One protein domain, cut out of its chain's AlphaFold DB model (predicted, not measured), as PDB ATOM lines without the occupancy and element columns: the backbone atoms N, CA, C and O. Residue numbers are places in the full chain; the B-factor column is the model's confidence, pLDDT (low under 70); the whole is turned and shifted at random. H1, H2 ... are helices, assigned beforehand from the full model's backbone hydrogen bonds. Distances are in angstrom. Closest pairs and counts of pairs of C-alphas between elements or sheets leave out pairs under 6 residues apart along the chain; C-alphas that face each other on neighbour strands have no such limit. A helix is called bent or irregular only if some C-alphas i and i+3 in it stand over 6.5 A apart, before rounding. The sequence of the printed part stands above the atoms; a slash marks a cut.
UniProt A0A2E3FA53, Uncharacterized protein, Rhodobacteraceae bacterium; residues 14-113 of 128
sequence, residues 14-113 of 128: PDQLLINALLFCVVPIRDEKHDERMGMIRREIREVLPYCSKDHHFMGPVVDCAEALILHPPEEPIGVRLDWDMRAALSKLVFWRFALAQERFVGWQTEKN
ATOM      1  N   PRO A  14     -41.834  24.538   3.458       88.31
ATOM      2  CA  PRO A  14     -40.388  24.615   3.230       88.31
ATOM      3  C   PRO A  14     -40.019  24.686   1.750       88.31
ATOM      4  O   PRO A  14     -39.242  25.549   1.351       88.31
ATOM      5  N   ASP A  15     -40.657  23.859   0.920       86.00
ATOM      6  CA  ASP A  15     -40.446  23.866  -0.524       86.00
ATOM      7  C   ASP A  15     -40.876  25.211  -1.123       86.00
ATOM      8  O   ASP A  15     -40.136  25.818  -1.887       86.00
ATOM      9  N   GLN A  16     -42.031  25.756  -0.725       83.50
ATOM     10  CA  GLN A  16     -42.472  27.074  -1.198       83.50
ATOM     11  C   GLN A  16     -41.493  28.203  -0.822       83.50
ATOM     12  O   GLN A  16     -41.247  29.103  -1.634       83.50
ATOM     13  N   LEU A  17     -40.936  28.164   0.394       87.12
ATOM     14  CA  LEU A  17     -39.948  29.132   0.877       87.12
ATOM     15  C   LEU A  17     -38.616  28.995   0.136       87.12
ATOM     16  O   LEU A  17     -38.069  30.008  -0.303       87.12
ATOM     17  N   LEU A  18     -38.145  27.764  -0.089       87.44
ATOM     18  CA  LEU A  18     -36.936  27.491  -0.864       87.44
ATOM     19  C   LEU A  18     -37.046  28.082  -2.273       87.44
ATOM     20  O   LEU A  18     -36.145  28.776  -2.737       87.44
ATOM     21  N   ILE A  19     -38.190  27.882  -2.931       82.75
ATOM     22  CA  ILE A  19     -38.454  28.423  -4.272       82.75
ATOM     23  C   ILE A  19     -38.400  29.947  -4.280       82.75
ATOM     24  O   ILE A  19     -37.804  30.538  -5.179       82.75
ATOM     25  N   ASN A  20     -39.029  30.591  -3.292       80.94
ATOM     26  CA  ASN A  20     -38.987  32.047  -3.160       80.94
ATOM     27  C   ASN A  20     -37.549  32.546  -3.005       80.94
ATOM     28  O   ASN A  20     -37.151  33.477  -3.698       80.94
ATOM     29  N   ALA A  21     -36.768  31.919  -2.128       82.81
ATOM     30  CA  ALA A  21     -35.387  32.305  -1.872       82.81
ATOM     31  C   ALA A  21     -34.500  32.125  -3.117       82.81
ATOM     32  O   ALA A  21     -33.729  33.020  -3.475       82.81
ATOM     33  N   LEU A  22     -34.660  31.009  -3.832       80.00
ATOM     34  CA  LEU A  22     -33.930  30.740  -5.068       80.00
ATOM     35  C   LEU A  22     -34.301  31.714  -6.187       80.00
ATOM     36  O   LEU A  22     -33.412  32.144  -6.912       80.00
ATOM     37  N   LEU A  23     -35.567  32.129  -6.300       76.31
ATOM     38  CA  LEU A  23     -35.997  33.149  -7.265       76.31
ATOM     39  C   LEU A  23     -35.192  34.451  -7.133       76.31
ATOM     40  O   LEU A  23     -34.752  35.001  -8.142       76.31
ATOM     41  N   PHE A  24     -34.930  34.904  -5.904       74.12
ATOM     42  CA  PHE A  24     -34.093  36.084  -5.668       74.12
ATOM     43  C   PHE A  24     -32.626  35.880  -6.058       74.12
ATOM     44  O   PHE A  24     -31.944  36.850  -6.373       74.12
ATOM     45  N   CYS A  25     -32.146  34.634  -6.080       69.88
ATOM     46  CA  CYS A  25     -30.805  34.309  -6.557       69.88
ATOM     47  C   CYS A  25     -30.704  34.386  -8.091       69.88
ATOM     48  O   CYS A  25     -29.664  34.764  -8.624       69.88
ATOM     49  N   VAL A  26     -31.768  34.033  -8.822       67.38
ATOM     50  CA  VAL A  26     -31.744  33.982 -10.300       67.38
ATOM     51  C   VAL A  26     -31.823  35.371 -10.926       67.38
ATOM     52  O   VAL A  26     -31.258  35.595 -11.997       67.38
ATOM     53  N   VAL A  27     -32.535  36.303 -10.287       66.00
ATOM     54  CA  VAL A  27     -32.715  37.658 -10.819       66.00
ATOM     55  C   VAL A  27     -31.437  38.470 -10.575       66.00
ATOM     56  O   VAL A  27     -31.055  38.678  -9.423       66.00
ATOM     57  N   PRO A  28     -30.761  38.968 -11.627       58.12
ATOM     58  CA  PRO A  28     -29.532  39.738 -11.479       58.12
ATOM     59  C   PRO A  28     -29.838  41.155 -10.970       58.12
ATOM     60  O   PRO A  28     -29.874  42.112 -11.739       58.12
ATOM     61  N   ILE A  29     -30.056  41.305  -9.663       63.69
ATOM     62  CA  ILE A  29     -30.216  42.616  -9.019       63.69
ATOM     63  C   ILE A  29     -28.859  43.050  -8.473       63.69
ATOM     64  O   ILE A  29     -28.469  42.625  -7.388       63.69
ATOM     65  N   ARG A  30     -28.134  43.890  -9.215       65.38
ATOM     66  CA  ARG A  30     -26.912  44.541  -8.720       65.38
ATOM     67  C   ARG A  30     -27.266  45.906  -8.141       65.38
ATOM     68  O   ARG A  30     -27.604  46.817  -8.889       65.38
ATOM     69  N   ASP A  31     -27.176  46.038  -6.826       74.62
ATOM     70  CA  ASP A  31     -27.187  47.327  -6.136       74.62
ATOM     71  C   ASP A  31     -26.204  47.308  -4.955       74.62
ATOM     72  O   ASP A  31     -25.555  46.295  -4.689       74.62
ATOM     73  N   GLU A  32     -26.112  48.426  -4.237       77.62
ATOM     74  CA  GLU A  32     -25.205  48.607  -3.094       77.62
ATOM     75  C   GLU A  32     -25.456  47.626  -1.936       77.62
ATOM     76  O   GLU A  32     -24.582  47.429  -1.098       77.62
ATOM     77  N   LYS A  33     -26.634  46.987  -1.885       80.38
ATOM     78  CA  LYS A  33     -27.031  46.030  -0.840       80.38
ATOM     79  C   LYS A  33     -27.084  44.591  -1.347       80.38
ATOM     80  O   LYS A  33     -27.651  43.724  -0.677       80.38
ATOM     81  N   HIS A  34     -26.529  44.319  -2.529       76.69
ATOM     82  CA  HIS A  34     -26.556  42.992  -3.134       76.69
ATOM     83  C   HIS A  34     -25.990  41.930  -2.186       76.69
ATOM     84  O   HIS A  34     -26.679  40.959  -1.881       76.69
ATOM     85  N   ASP A  35     -24.787  42.152  -1.659       77.00
ATOM     86  CA  ASP A  35     -24.094  41.180  -0.808       77.00
ATOM     87  C   ASP A  35     -24.828  40.931   0.516       77.00
ATOM     88  O   ASP A  35     -24.937  39.787   0.962       77.00
ATOM     89  N   GLU A  36     -25.400  41.981   1.115       82.38
ATOM     90  CA  GLU A  36     -26.217  41.878   2.329       82.38
ATOM     91  C   GLU A  36     -27.455  41.005   2.082       82.38
ATOM     92  O   GLU A  36     -27.701  40.039   2.811       82.38
ATOM     93  N   ARG A  37     -28.201  41.282   1.004       80.38
ATOM     94  CA  ARG A  37     -29.394  40.502   0.646       80.38
ATOM     95  C   ARG A  37     -29.051  39.066   0.287       80.38
ATOM     96  O   ARG A  37     -29.743  38.153   0.730       80.38
ATOM     97  N   MET A  38     -27.967  38.845  -0.451       77.69
ATOM     98  CA  MET A  38     -27.488  37.499  -0.757       77.69
ATOM     99  C   MET A  38     -27.076  36.742   0.510       77.69
ATOM    100  O   MET A  38     -27.346  35.546   0.624       77.69
ATOM    101  N   GLY A  39     -26.482  37.429   1.489       81.25
ATOM    102  CA  GLY A  39     -26.188  36.875   2.809       81.25
ATOM    103  C   GLY A  39     -27.444  36.424   3.559       81.25
ATOM    104  O   GLY A  39     -27.456  35.325   4.120       81.25
ATOM    105  N   MET A  40     -28.511  37.229   3.529       85.06
ATOM    106  CA  MET A  40     -29.812  36.865   4.106       85.06
ATOM    107  C   MET A  40     -30.432  35.667   3.383       85.06
ATOM    108  O   MET A  40     -30.762  34.676   4.022       85.06
ATOM    109  N   ILE A  41     -30.505  35.703   2.050       83.81
ATOM    110  CA  ILE A  41     -31.097  34.627   1.243       83.81
ATOM    111  C   ILE A  41     -30.384  33.292   1.489       83.81
ATOM    112  O   ILE A  41     -31.033  32.270   1.685       83.81
ATOM    113  N   ARG A  42     -29.047  33.286   1.543       83.44
ATOM    114  CA  ARG A  42     -28.277  32.067   1.842       83.44
ATOM    115  C   ARG A  42     -28.563  31.521   3.241       83.44
ATOM    116  O   ARG A  42     -28.514  30.307   3.430       83.44
ATOM    117  N   ARG A  43     -28.826  32.392   4.221       87.62
ATOM    118  CA  ARG A  43     -29.212  31.981   5.577       87.62
ATOM    119  C   ARG A  43     -30.575  31.297   5.566       87.62
ATOM    120  O   ARG A  43     -30.668  30.184   6.066       87.62
ATOM    121  N   GLU A  44     -31.560  31.917   4.922       87.75
ATOM    122  CA  GLU A  44     -32.906  31.357   4.767       87.75
ATOM    123  C   GLU A  44     -32.866  30.000   4.056       87.75
ATOM    124  O   GLU A  44     -33.429  29.028   4.550       87.75
ATOM    125  N   ILE A  45     -32.128  29.896   2.940       89.06
ATOM    126  CA  ILE A  45     -31.960  28.630   2.211       89.06
ATOM    127  C   ILE A  45     -31.406  27.555   3.146       89.06
ATOM    128  O   ILE A  45     -31.986  26.480   3.213       89.06
ATOM    129  N   ARG A  46     -30.327  27.832   3.894       90.31
ATOM    130  CA  ARG A  46     -29.740  26.857   4.835       90.31
ATOM    131  C   ARG A  46     -30.715  26.400   5.914       90.31
ATOM    132  O   ARG A  46     -30.635  25.251   6.329       90.31
ATOM    133  N   GLU A  47     -31.584  27.290   6.379       92.38
ATOM    134  CA  GLU A  47     -32.561  26.979   7.420       92.38
ATOM    135  C   GLU A  47     -33.677  26.068   6.898       92.38
ATOM    136  O   GLU A  47     -34.053  25.113   7.574       92.38
ATOM    137  N   VAL A  48     -34.170  26.311   5.678       92.38
ATOM    138  CA  VAL A  48     -35.292  25.543   5.114       92.38
ATOM    139  C   VAL A  48     -34.867  24.243   4.426       92.38
ATOM    140  O   VAL A  48     -35.657  23.301   4.378       92.38
ATOM    141  N   LEU A  49     -33.630  24.168   3.918       90.69
ATOM    142  CA  LEU A  49     -33.113  23.050   3.115       90.69
ATOM    143  C   LEU A  49     -33.350  21.658   3.734       90.69
ATOM    144  O   LEU A  49     -33.817  20.779   3.010       90.69
ATOM    145  N   PRO A  50     -33.100  21.428   5.043       93.12
ATOM    146  CA  PRO A  50     -33.254  20.101   5.648       93.12
ATOM    147  C   PRO A  50     -34.701  19.594   5.678       93.12
ATOM    148  O   PRO A  50     -34.931  18.406   5.882       93.12
ATOM    149  N   TYR A  51     -35.672  20.492   5.504       92.69
ATOM    150  CA  TYR A  51     -37.103  20.194   5.552       92.69
ATOM    151  C   TYR A  51     -37.737  20.104   4.160       92.69
ATOM    152  O   TYR A  51     -38.954  19.938   4.052       92.69
ATOM    153  N   CYS A  52     -36.941  20.264   3.100       89.88
ATOM    154  CA  CYS A  52     -37.427  20.253   1.728       89.88
ATOM    155  C   CYS A  52     -37.579  18.824   1.193       89.88
ATOM    156  O   CYS A  52     -36.870  17.896   1.587       89.88
ATOM    157  N   SER A  53     -38.497  18.651   0.249       87.12
ATOM    158  CA  SER A  53     -38.874  17.346  -0.296       87.12
ATOM    159  C   SER A  53     -37.860  16.852  -1.338       87.12
ATOM    160  O   SER A  53     -38.152  16.837  -2.534       87.12
ATOM    161  N   LYS A  54     -36.660  16.438  -0.911       85.56
ATOM    162  CA  LYS A  54     -35.588  15.987  -1.823       85.56
ATOM    163  C   LYS A  54     -35.991  14.797  -2.706       85.56
ATOM    164  O   LYS A  54     -35.645  14.759  -3.880       85.56
ATOM    165  N   ASP A  55     -36.791  13.871  -2.184       84.06
ATOM    166  CA  ASP A  55     -37.241  12.691  -2.940       84.06
ATOM    167  C   ASP A  55     -38.400  12.988  -3.911       84.06
ATOM    168  O   ASP A  55     -38.820  12.127  -4.689       84.06
ATOM    169  N   HIS A  56     -38.959  14.201  -3.884       76.62
ATOM    170  CA  HIS A  56     -40.064  14.565  -4.761       76.62
ATOM    171  C   HIS A  56     -39.554  14.867  -6.173       76.62
ATOM    172  O   HIS A  56     -38.680  15.709  -6.360       76.62
ATOM    173  N   HIS A  57     -40.163  14.242  -7.185       69.62
ATOM    174  CA  HIS A  57     -39.708  14.275  -8.582       69.62
ATOM    175  C   HIS A  57     -39.406  15.684  -9.129       69.62
ATOM    176  O   HIS A  57     -38.457  15.861  -9.888       69.62
ATOM    177  N   PHE A  58     -40.183  16.695  -8.725       71.62
ATOM    178  CA  PHE A  58     -39.948  18.084  -9.139       71.62
ATOM    179  C   PHE A  58     -39.079  18.896  -8.176       71.62
ATOM    180  O   PHE A  58     -38.482  19.877  -8.608       71.62
ATOM    181  N   MET A  59     -39.020  18.525  -6.893       79.69
ATOM    182  CA  MET A  59     -38.277  19.299  -5.888       79.69
ATOM    183  C   MET A  59     -36.851  18.797  -5.702       79.69
ATOM    184  O   MET A  59     -35.990  19.622  -5.435       79.69
ATOM    185  N   GLY A  60     -36.564  17.512  -5.915       81.12
ATOM    186  CA  GLY A  60     -35.209  16.958  -5.826       81.12
ATOM    187  C   GLY A  60     -34.173  17.764  -6.608       81.12
ATOM    188  O   GLY A  60     -33.255  18.295  -5.988       81.12
ATOM    189  N   PRO A  61     -34.378  18.021  -7.915       79.38
ATOM    190  CA  PRO A  61     -33.458  18.852  -8.695       79.38
ATOM    191  C   PRO A  61     -33.301  20.291  -8.169       79.38
ATOM    192  O   PRO A  61     -32.269  20.928  -8.368       79.38
ATOM    193  N   VAL A  62     -34.327  20.832  -7.508       81.88
ATOM    194  CA  VAL A  62     -34.315  22.185  -6.923       81.88
ATOM    195  C   VAL A  62     -33.531  22.198  -5.615       81.88
ATOM    196  O   VAL A  62     -32.766  23.129  -5.373       81.88
ATOM    197  N   VAL A  63     -33.699  21.161  -4.795       86.38
ATOM    198  CA  VAL A  63     -32.940  20.954  -3.558       86.38
ATOM    199  C   VAL A  63     -31.464  20.738  -3.883       86.38
ATOM    200  O   VAL A  63     -30.626  21.411  -3.291       86.38
ATOM    201  N   ASP A  64     -31.143  19.913  -4.882       83.19
ATOM    202  CA  ASP A  64     -29.762  19.701  -5.342       83.19
ATOM    203  C   ASP A  64     -29.127  21.009  -5.851       83.19
ATOM    204  O   ASP A  64     -27.985  21.336  -5.526       83.19
ATOM    205  N   CYS A  65     -29.890  21.813  -6.600       80.62
ATOM    206  CA  CYS A  65     -29.463  23.141  -7.042       80.62
ATOM    207  C   CYS A  65     -29.183  24.078  -5.852       80.62
ATOM    208  O   CYS A  65     -28.158  24.763  -5.817       80.62
ATOM    209  N   ALA A  66     -30.064  24.093  -4.851       84.62
ATOM    210  CA  ALA A  66     -29.881  24.892  -3.646       84.62
ATOM    211  C   ALA A  66     -28.665  24.444  -2.819       84.62
ATOM    212  O   ALA A  66     -27.897  25.292  -2.366       84.62
ATOM    213  N   GLU A  67     -28.453  23.135  -2.661       87.00
ATOM    214  CA  GLU A  67     -27.265  22.561  -2.019       87.00
ATOM    215  C   GLU A  67     -25.985  23.041  -2.713       87.00
ATOM    216  O   GLU A  67     -25.090  23.584  -2.059       87.00
ATOM    217  N   ALA A  68     -25.926  22.930  -4.042       79.44
ATOM    218  CA  ALA A  68     -24.781  23.370  -4.831       79.44
ATOM    219  C   ALA A  68     -24.515  24.880  -4.690       79.44
ATOM    220  O   ALA A  68     -23.367  25.283  -4.505       79.44
ATOM    221  N   LEU A  69     -25.558  25.717  -4.693       75.31
ATOM    222  CA  LEU A  69     -25.432  27.169  -4.504       75.31
ATOM    223  C   LEU A  69     -24.906  27.562  -3.116       75.31
ATOM    224  O   LEU A  69     -24.255  28.602  -2.972       75.31
ATOM    225  N   ILE A  70     -25.200  26.763  -2.089       79.00
ATOM    226  CA  ILE A  70     -24.719  26.995  -0.725       79.00
ATOM    227  C   ILE A  70     -23.288  26.490  -0.529       79.00
ATOM    228  O   ILE A  70     -22.509  27.167   0.147       79.00
ATOM    229  N   LEU A  71     -22.957  25.320  -1.081       72.81
ATOM    230  CA  LEU A  71     -21.633  24.697  -0.972       72.81
ATOM    231  C   LEU A  71     -20.589  25.407  -1.837       72.81
ATOM    232  O   LEU A  71     -19.445  25.579  -1.419       72.81
ATOM    233  N   HIS A  72     -20.998  25.860  -3.019       69.81
ATOM    234  CA  HIS A  72     -20.157  26.546  -3.988       69.81
ATOM    235  C   HIS A  72     -20.781  27.900  -4.338       69.81
ATOM    236  O   HIS A  72     -21.300  28.082  -5.443       69.81
ATOM    237  N   PRO A  73     -20.766  28.868  -3.399       64.25
ATOM    238  CA  PRO A  73     -21.293  30.192  -3.674       64.25
ATOM    239  C   PRO A  73     -20.520  30.788  -4.857       64.25
ATOM    240  O   PRO A  73     -19.289  30.844  -4.803       64.25
ATOM    241  N   PRO A  74     -21.194  31.229  -5.930       61.81
ATOM    242  CA  PRO A  74     -20.479  31.749  -7.079       61.81
ATOM    243  C   PRO A  74     -19.782  33.061  -6.707       61.81
ATOM    244  O   PRO A  74     -20.333  33.892  -5.981       61.81
ATOM    245  N   GLU A  75     -18.556  33.225  -7.205       61.44
ATOM    246  CA  GLU A  75     -17.746  34.446  -7.041       61.44
ATOM    247  C   GLU A  75     -18.324  35.625  -7.836       61.44
ATOM    248  O   GLU A  75     -18.041  36.785  -7.553       61.44
ATOM    249  N   GLU A  76     -19.154  35.320  -8.831       60.12
ATOM    250  CA  GLU A  76     -19.921  36.274  -9.621       60.12
ATOM    251  C   GLU A  76     -21.412  36.166  -9.272       60.12
ATOM    252  O   GLU A  76     -21.859  35.123  -8.788       60.12
ATOM    253  N   PRO A  77     -22.226  37.204  -9.543       57.41
ATOM    254  CA  PRO A  77     -23.658  37.160  -9.272       57.41
ATOM    255  C   PRO A  77     -24.304  35.924  -9.894       57.41
ATOM    256  O   PRO A  77     -24.055  35.607 -11.056       57.41
ATOM    257  N   ILE A  78     -25.156  35.248  -9.121       56.16
ATOM    258  CA  ILE A  78     -25.749  33.947  -9.468       56.16
ATOM    259  C   ILE A  78     -26.381  33.965 -10.874       56.16
ATOM    260  O   ILE A  78     -26.152  33.048 -11.658       56.16
ATOM    261  N   GLY A  79     -27.043  35.055 -11.276       53.59
ATOM    262  CA  GLY A  79     -27.594  35.217 -12.630       53.59
ATOM    263  C   GLY A  79     -26.589  35.102 -13.798       53.59
ATOM    264  O   GLY A  79     -27.017  34.939 -14.941       53.59
ATOM    265  N   VAL A  80     -25.276  35.154 -13.543       53.19
ATOM    266  CA  VAL A  80     -24.194  35.019 -14.539       53.19
ATOM    267  C   VAL A  80     -23.597  33.603 -14.556       53.19
ATOM    268  O   VAL A  80     -23.302  33.099 -15.635       53.19
ATOM    269  N   ARG A  81     -23.492  32.923 -13.401       56.50
ATOM    270  CA  ARG A  81     -22.835  31.602 -13.261       56.50
ATOM    271  C   ARG A  81     -23.763  30.393 -13.096       56.50
ATOM    272  O   ARG A  81     -23.251  29.282 -13.042       56.50
ATOM    273  N   LEU A  82     -25.089  30.558 -13.032       60.50
ATOM    274  CA  LEU A  82     -25.982  29.391 -13.090       60.50
ATOM    275  C   LEU A  82     -25.767  28.659 -14.417       60.50
ATOM    276  O   LEU A  82     -25.954  29.264 -15.482       60.50
ATOM    277  N   ASP A  83     -25.402  27.381 -14.344       63.47
ATOM    278  CA  ASP A  83     -25.367  26.516 -15.516       63.47
ATOM    279  C   ASP A  83     -26.779  26.342 -16.114       63.47
ATOM    280  O   ASP A  83     -27.802  26.751 -15.544       63.47
ATOM    281  N   TRP A  84     -26.840  25.791 -17.323       60.34
ATOM    282  CA  TRP A  84     -28.105  25.628 -18.036       60.34
ATOM    283  C   TRP A  84     -29.070  24.666 -17.336       60.34
ATOM    284  O   TRP A  84     -30.282  24.874 -17.428       60.34
ATOM    285  N   ASP A  85     -28.562  23.687 -16.590       60.16
ATOM    286  CA  ASP A  85     -29.375  22.689 -15.897       60.16
ATOM    287  C   ASP A  85     -30.061  23.295 -14.666       60.16
ATOM    288  O   ASP A  85     -31.269  23.130 -14.480       60.16
ATOM    289  N   MET A  86     -29.345  24.113 -13.893       65.31
ATOM    290  CA  MET A  86     -29.888  24.894 -12.784       65.31
ATOM    291  C   MET A  86     -30.929  25.906 -13.267       65.31
ATOM    292  O   MET A  86     -32.010  26.021 -12.682       65.31
ATOM    293  N   ARG A  87     -30.648  26.621 -14.368       67.44
ATOM    294  CA  ARG A  87     -31.618  27.547 -14.984       67.44
ATOM    295  C   ARG A  87     -32.869  26.813 -15.453       67.44
ATOM    296  O   ARG A  87     -33.973  27.326 -15.265       67.44
ATOM    297  N   ALA A  88     -32.721  25.631 -16.046       64.31
ATOM    298  CA  ALA A  88     -33.838  24.818 -16.511       64.31
ATOM    299  C   ALA A  88     -34.674  24.268 -15.345       64.31
ATOM    300  O   ALA A  88     -35.905  24.314 -15.414       64.31
ATOM    301  N   ALA A  89     -34.037  23.803 -14.265       65.44
ATOM    302  CA  ALA A  89     -34.713  23.330 -13.057       65.44
ATOM    303  C   ALA A  89     -35.539  24.445 -12.398       65.44
ATOM    304  O   ALA A  89     -36.737  24.280 -12.160       65.44
ATOM    305  N   LEU A  90     -34.930  25.617 -12.200       69.75
ATOM    306  CA  LEU A  90     -35.602  26.790 -11.640       69.75
ATOM    307  C   LEU A  90     -36.742  27.271 -12.549       69.75
ATOM    308  O   LEU A  90     -37.840  27.542 -12.070       69.75
ATOM    309  N   SER A  91     -36.524  27.300 -13.866       66.31
ATOM    310  CA  SER A  91     -37.545  27.722 -14.833       66.31
ATOM    311  C   SER A  91     -38.753  26.783 -14.850       66.31
ATOM    312  O   SER A  91     -39.886  27.257 -14.788       66.31
ATOM    313  N   LYS A  92     -38.549  25.456 -14.878       63.28
ATOM    314  CA  LYS A  92     -39.641  24.460 -14.842       63.28
ATOM    315  C   LYS A  92     -40.523  24.620 -13.605       63.28
ATOM    316  O   LYS A  92     -41.744  24.507 -13.689       63.28
ATOM    317  N   LEU A  93     -39.911  24.932 -12.472       64.56
ATOM    318  CA  LEU A  93     -40.602  25.114 -11.207       64.56
ATOM    319  C   LEU A  93     -41.365  26.443 -11.130       64.56
ATOM    320  O   LEU A  93     -42.474  26.501 -10.601       64.56
ATOM    321  N   VAL A  94     -40.801  27.507 -11.709       66.62
ATOM    322  CA  VAL A  94     -41.485  28.793 -11.887       66.62
ATOM    323  C   VAL A  94     -42.707  28.628 -12.789       66.62
ATOM    324  O   VAL A  94     -43.789  29.088 -12.427       66.62
ATOM    325  N   PHE A  95     -42.578  27.904 -13.904       64.31
ATOM    326  CA  PHE A  95     -43.713  27.569 -14.766       64.31
ATOM    327  C   PHE A  95     -44.776  26.750 -14.034       64.31
ATOM    328  O   PHE A  95     -45.955  27.071 -14.142       64.31
ATOM    329  N   TRP A  96     -44.381  25.748 -13.246       63.19
ATOM    330  CA  TRP A  96     -45.317  24.959 -12.442       63.19
ATOM    331  C   TRP A  96     -46.061  25.817 -11.411       63.19
ATOM    332  O   TRP A  96     -47.279  25.726 -11.274       63.19
ATOM    333  N   ARG A  97     -45.353  26.727 -10.737       63.12
ATOM    334  CA  ARG A  97     -45.957  27.665  -9.789       63.12
ATOM    335  C   ARG A  97     -46.917  28.640 -10.469       63.12
ATOM    336  O   ARG A  97     -47.976  28.916  -9.911       63.12
ATOM    337  N   PHE A  98     -46.575  29.145 -11.653       63.25
ATOM    338  CA  PHE A  98     -47.481  29.980 -12.438       63.25
ATOM    339  C   PHE A  98     -48.690  29.196 -12.949       63.25
ATOM    340  O   PHE A  98     -49.793  29.728 -12.911       63.25
ATOM    341  N   ALA A  99     -48.519  27.934 -13.349       59.50
ATOM    342  CA  ALA A  99     -49.621  27.063 -13.750       59.50
ATOM    343  C   ALA A  99     -50.591  26.813 -12.583       59.50
ATOM    344  O   ALA A  99     -51.786  27.042 -12.730       59.50
ATOM    345  N   LEU A 100     -50.086  26.475 -11.392       61.06
ATOM    346  CA  LEU A 100     -50.922  26.338 -10.194       61.06
ATOM    347  C   LEU A 100     -51.590  27.650  -9.771       61.06
ATOM    348  O   LEU A 100     -52.735  27.649  -9.313       61.06
ATOM    349  N   ALA A 101     -50.883  28.777  -9.888       56.81
ATOM    350  CA  ALA A 101     -51.461  30.087  -9.613       56.81
ATOM    351  C   ALA A 101     -52.589  30.410 -10.605       56.81
ATOM    352  O   ALA A 101     -53.632  30.911 -10.189       56.81
ATOM    353  N   GLN A 102     -52.410  30.065 -11.883       52.88
ATOM    354  CA  GLN A 102     -53.413  30.227 -12.929       52.88
ATOM    355  C   GLN A 102     -54.632  29.331 -12.683       52.88
ATOM    356  O   GLN A 102     -55.755  29.823 -12.724       52.88
ATOM    357  N   GLU A 103     -54.435  28.047 -12.372       58.41
ATOM    358  CA  GLU A 103     -55.524  27.116 -12.048       58.41
ATOM    359  C   GLU A 103     -56.339  27.598 -10.842       58.41
ATOM    360  O   GLU A 103     -57.570  27.635 -10.892       58.41
ATOM    361  N   ARG A 104     -55.666  28.059  -9.779       56.75
ATOM    362  CA  ARG A 104     -56.333  28.638  -8.603       56.75
ATOM    363  C   ARG A 104     -57.062  29.939  -8.918       56.75
ATOM    364  O   ARG A 104     -58.160  30.152  -8.411       56.75
ATOM    365  N   PHE A 105     -56.473  30.804  -9.739       46.28
ATOM    366  CA  PHE A 105     -57.094  32.059 -10.150       46.28
ATOM    367  C   PHE A 105     -58.359  31.817 -10.982       46.28
ATOM    368  O   PHE A 105     -59.397  32.415 -10.705       46.28
ATOM    369  N   VAL A 106     -58.304  30.891 -11.944       59.78
ATOM    370  CA  VAL A 106     -59.457  30.490 -12.764       59.78
ATOM    371  C   VAL A 106     -60.540  29.824 -11.908       59.78
ATOM    372  O   VAL A 106     -61.721  30.149 -12.057       59.78
ATOM    373  N   GLY A 107     -60.161  28.946 -10.974       61.03
ATOM    374  CA  GLY A 107     -61.092  28.342 -10.015       61.03
ATOM    375  C   GLY A 107     -61.819  29.399  -9.178       61.03
ATOM    376  O   GLY A 107     -63.047  29.437  -9.153       61.03
ATOM    377  N   TRP A 108     -61.071  30.340  -8.596       65.88
ATOM    378  CA  TRP A 108     -61.627  31.457  -7.830       65.88
ATOM    379  C   TRP A 108     -62.547  32.367  -8.660       65.88
ATOM    380  O   TRP A 108     -63.606  32.780  -8.182       65.88
ATOM    381  N   GLN A 109     -62.183  32.677  -9.910       51.19
ATOM    382  CA  GLN A 109     -63.048  33.450 -10.811       51.19
ATOM    383  C   GLN A 109     -64.365  32.718 -11.085       51.19
ATOM    384  O   GLN A 109     -65.431  33.335 -11.089       51.19
ATOM    385  N   THR A 110     -64.297  31.403 -11.277       63.41
ATOM    386  CA  THR A 110     -65.465  30.556 -11.528       63.41
ATOM    387  C   THR A 110     -66.394  30.532 -10.312       63.41
ATOM    388  O   THR A 110     -67.594  30.758 -10.457       63.41
ATOM    389  N   GLU A 111     -65.852  30.368  -9.102       61.31
ATOM    390  CA  GLU A 111     -66.613  30.431  -7.847       61.31
ATOM    391  C   GLU A 111     -67.269  31.803  -7.630       61.31
ATOM    392  O   GLU A 111     -68.459  31.882  -7.319       61.31
ATOM    393  N   LYS A 112     -66.539  32.902  -7.860       60.16
ATOM    394  CA  LYS A 112     -67.109  34.256  -7.765       60.16
ATOM    395  C   LYS A 112     -68.237  34.495  -8.765       60.16
ATOM    396  O   LYS A 112     -69.257  35.079  -8.401       60.16
ATOM    397  N   ASN A 113     -68.086  34.030 -10.002       60.31
ATOM    398  CA  ASN A 113     -69.123  34.167 -11.025       60.31
ATOM    399  C   ASN A 113     -70.368  33.324 -10.696       60.31
ATOM    400  O   ASN A 113     -71.491  33.769 -10.927       60.31
TER     401      ASN A 113
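Overview. This is residues 14 to 113 of the 128 residues of an uncharacterized protein of Rhodobacteraceae bacterium (UniProt A0A2E3FA53). One long helix, H5, packs with its first part on a small body of helices, and its last residues, 98 to 113, stick out from that body as a straight arm. In the body H1 lies in the middle, H2 folds back beside it as a hairpin, H3 crosses H2 and H5, and the short H4 sits at the last residues of H1. The printed part has 100 residues with five named helices, H1 to H5 in order along the chain, and no named strand; the class is all helix. The whole is only just compact, close to loose, with a radius of gyration of the C-alphas of 15.1 A, and only just elongated, spanning 51 by 34 by 26 A.

Along the chain. H5, residues 84 to 113, is the longest helix, 42.5 A from C-alpha 84 at (-28.105, 25.628, -18.036) to C-alpha 113 at (-69.123, 34.167, -11.025). H1 is residues 14 to 26, 18.6 A long, with C-alpha 14 at (-40.388, 24.615, 3.230). H2, residues 34 to 51, measures 26.6 A and is irregular: C-alphas 47 and 50 are 7.1 A apart. H3 is residues 60 to 71, 16.4 A long, and H4 is residues 78 to 81.

Arrangement. H5 touches H3 with residues 86 to 90 alone, at a steep tilt of 53 degrees, opposite ways; the closest C-alphas, of Cys 65 and Met 86, are 6.0 A apart. With residues 87 to 93 alone H5 touches H1, at a steep tilt of 60 degrees, opposite ways; the closest C-alphas, of Leu 23 and Leu 90, are 7.7 A apart. H1, the hub, touches three helices. H1 and H2 form a helical hairpin at a shallow tilt of 27 degrees, opposite ways, with the closest C-alphas, of Pro 14 and Val 48, 5.5 A apart. H1 touches H4 with residues 25 to 26 alone; the closest C-alphas, of Val 26 and Gly 79, are 4.9 A apart. H2 touches H3 with residues 42 to 49 alone, at a steep tilt of 49 degrees, opposite ways; the closest C-alphas, of Arg 42 and Ile 70, are 6.7 A apart. H1 and H3 are close but not clearly touching, with the closest C-alphas, of Leu 22 and Ala 66, 7.3 A apart. H2 is apart from H4 and from H5. The helix packing is mostly crossed, with 1 of 4 pairs at a shallow tilt. In H1, H3 and H5 every O i to N i+4 pair is within hydrogen-bond range, in H2 12 of 14; H4 is too short for such a pair.

Size, cuts and confidence. The two C-alphas farthest apart, of Glu 75 and Asn 113, are 51.5 A apart. Without residues 98 to 113, which stand free, the body spans 37 by 26 by 22 A. The printed part has no cut; the link from H4 to H5 is tight, and no link is long. The mean pLDDT of the printed part is 72.5, with residues 25 to 30, residue 57 and residues 72 to 113 under 70.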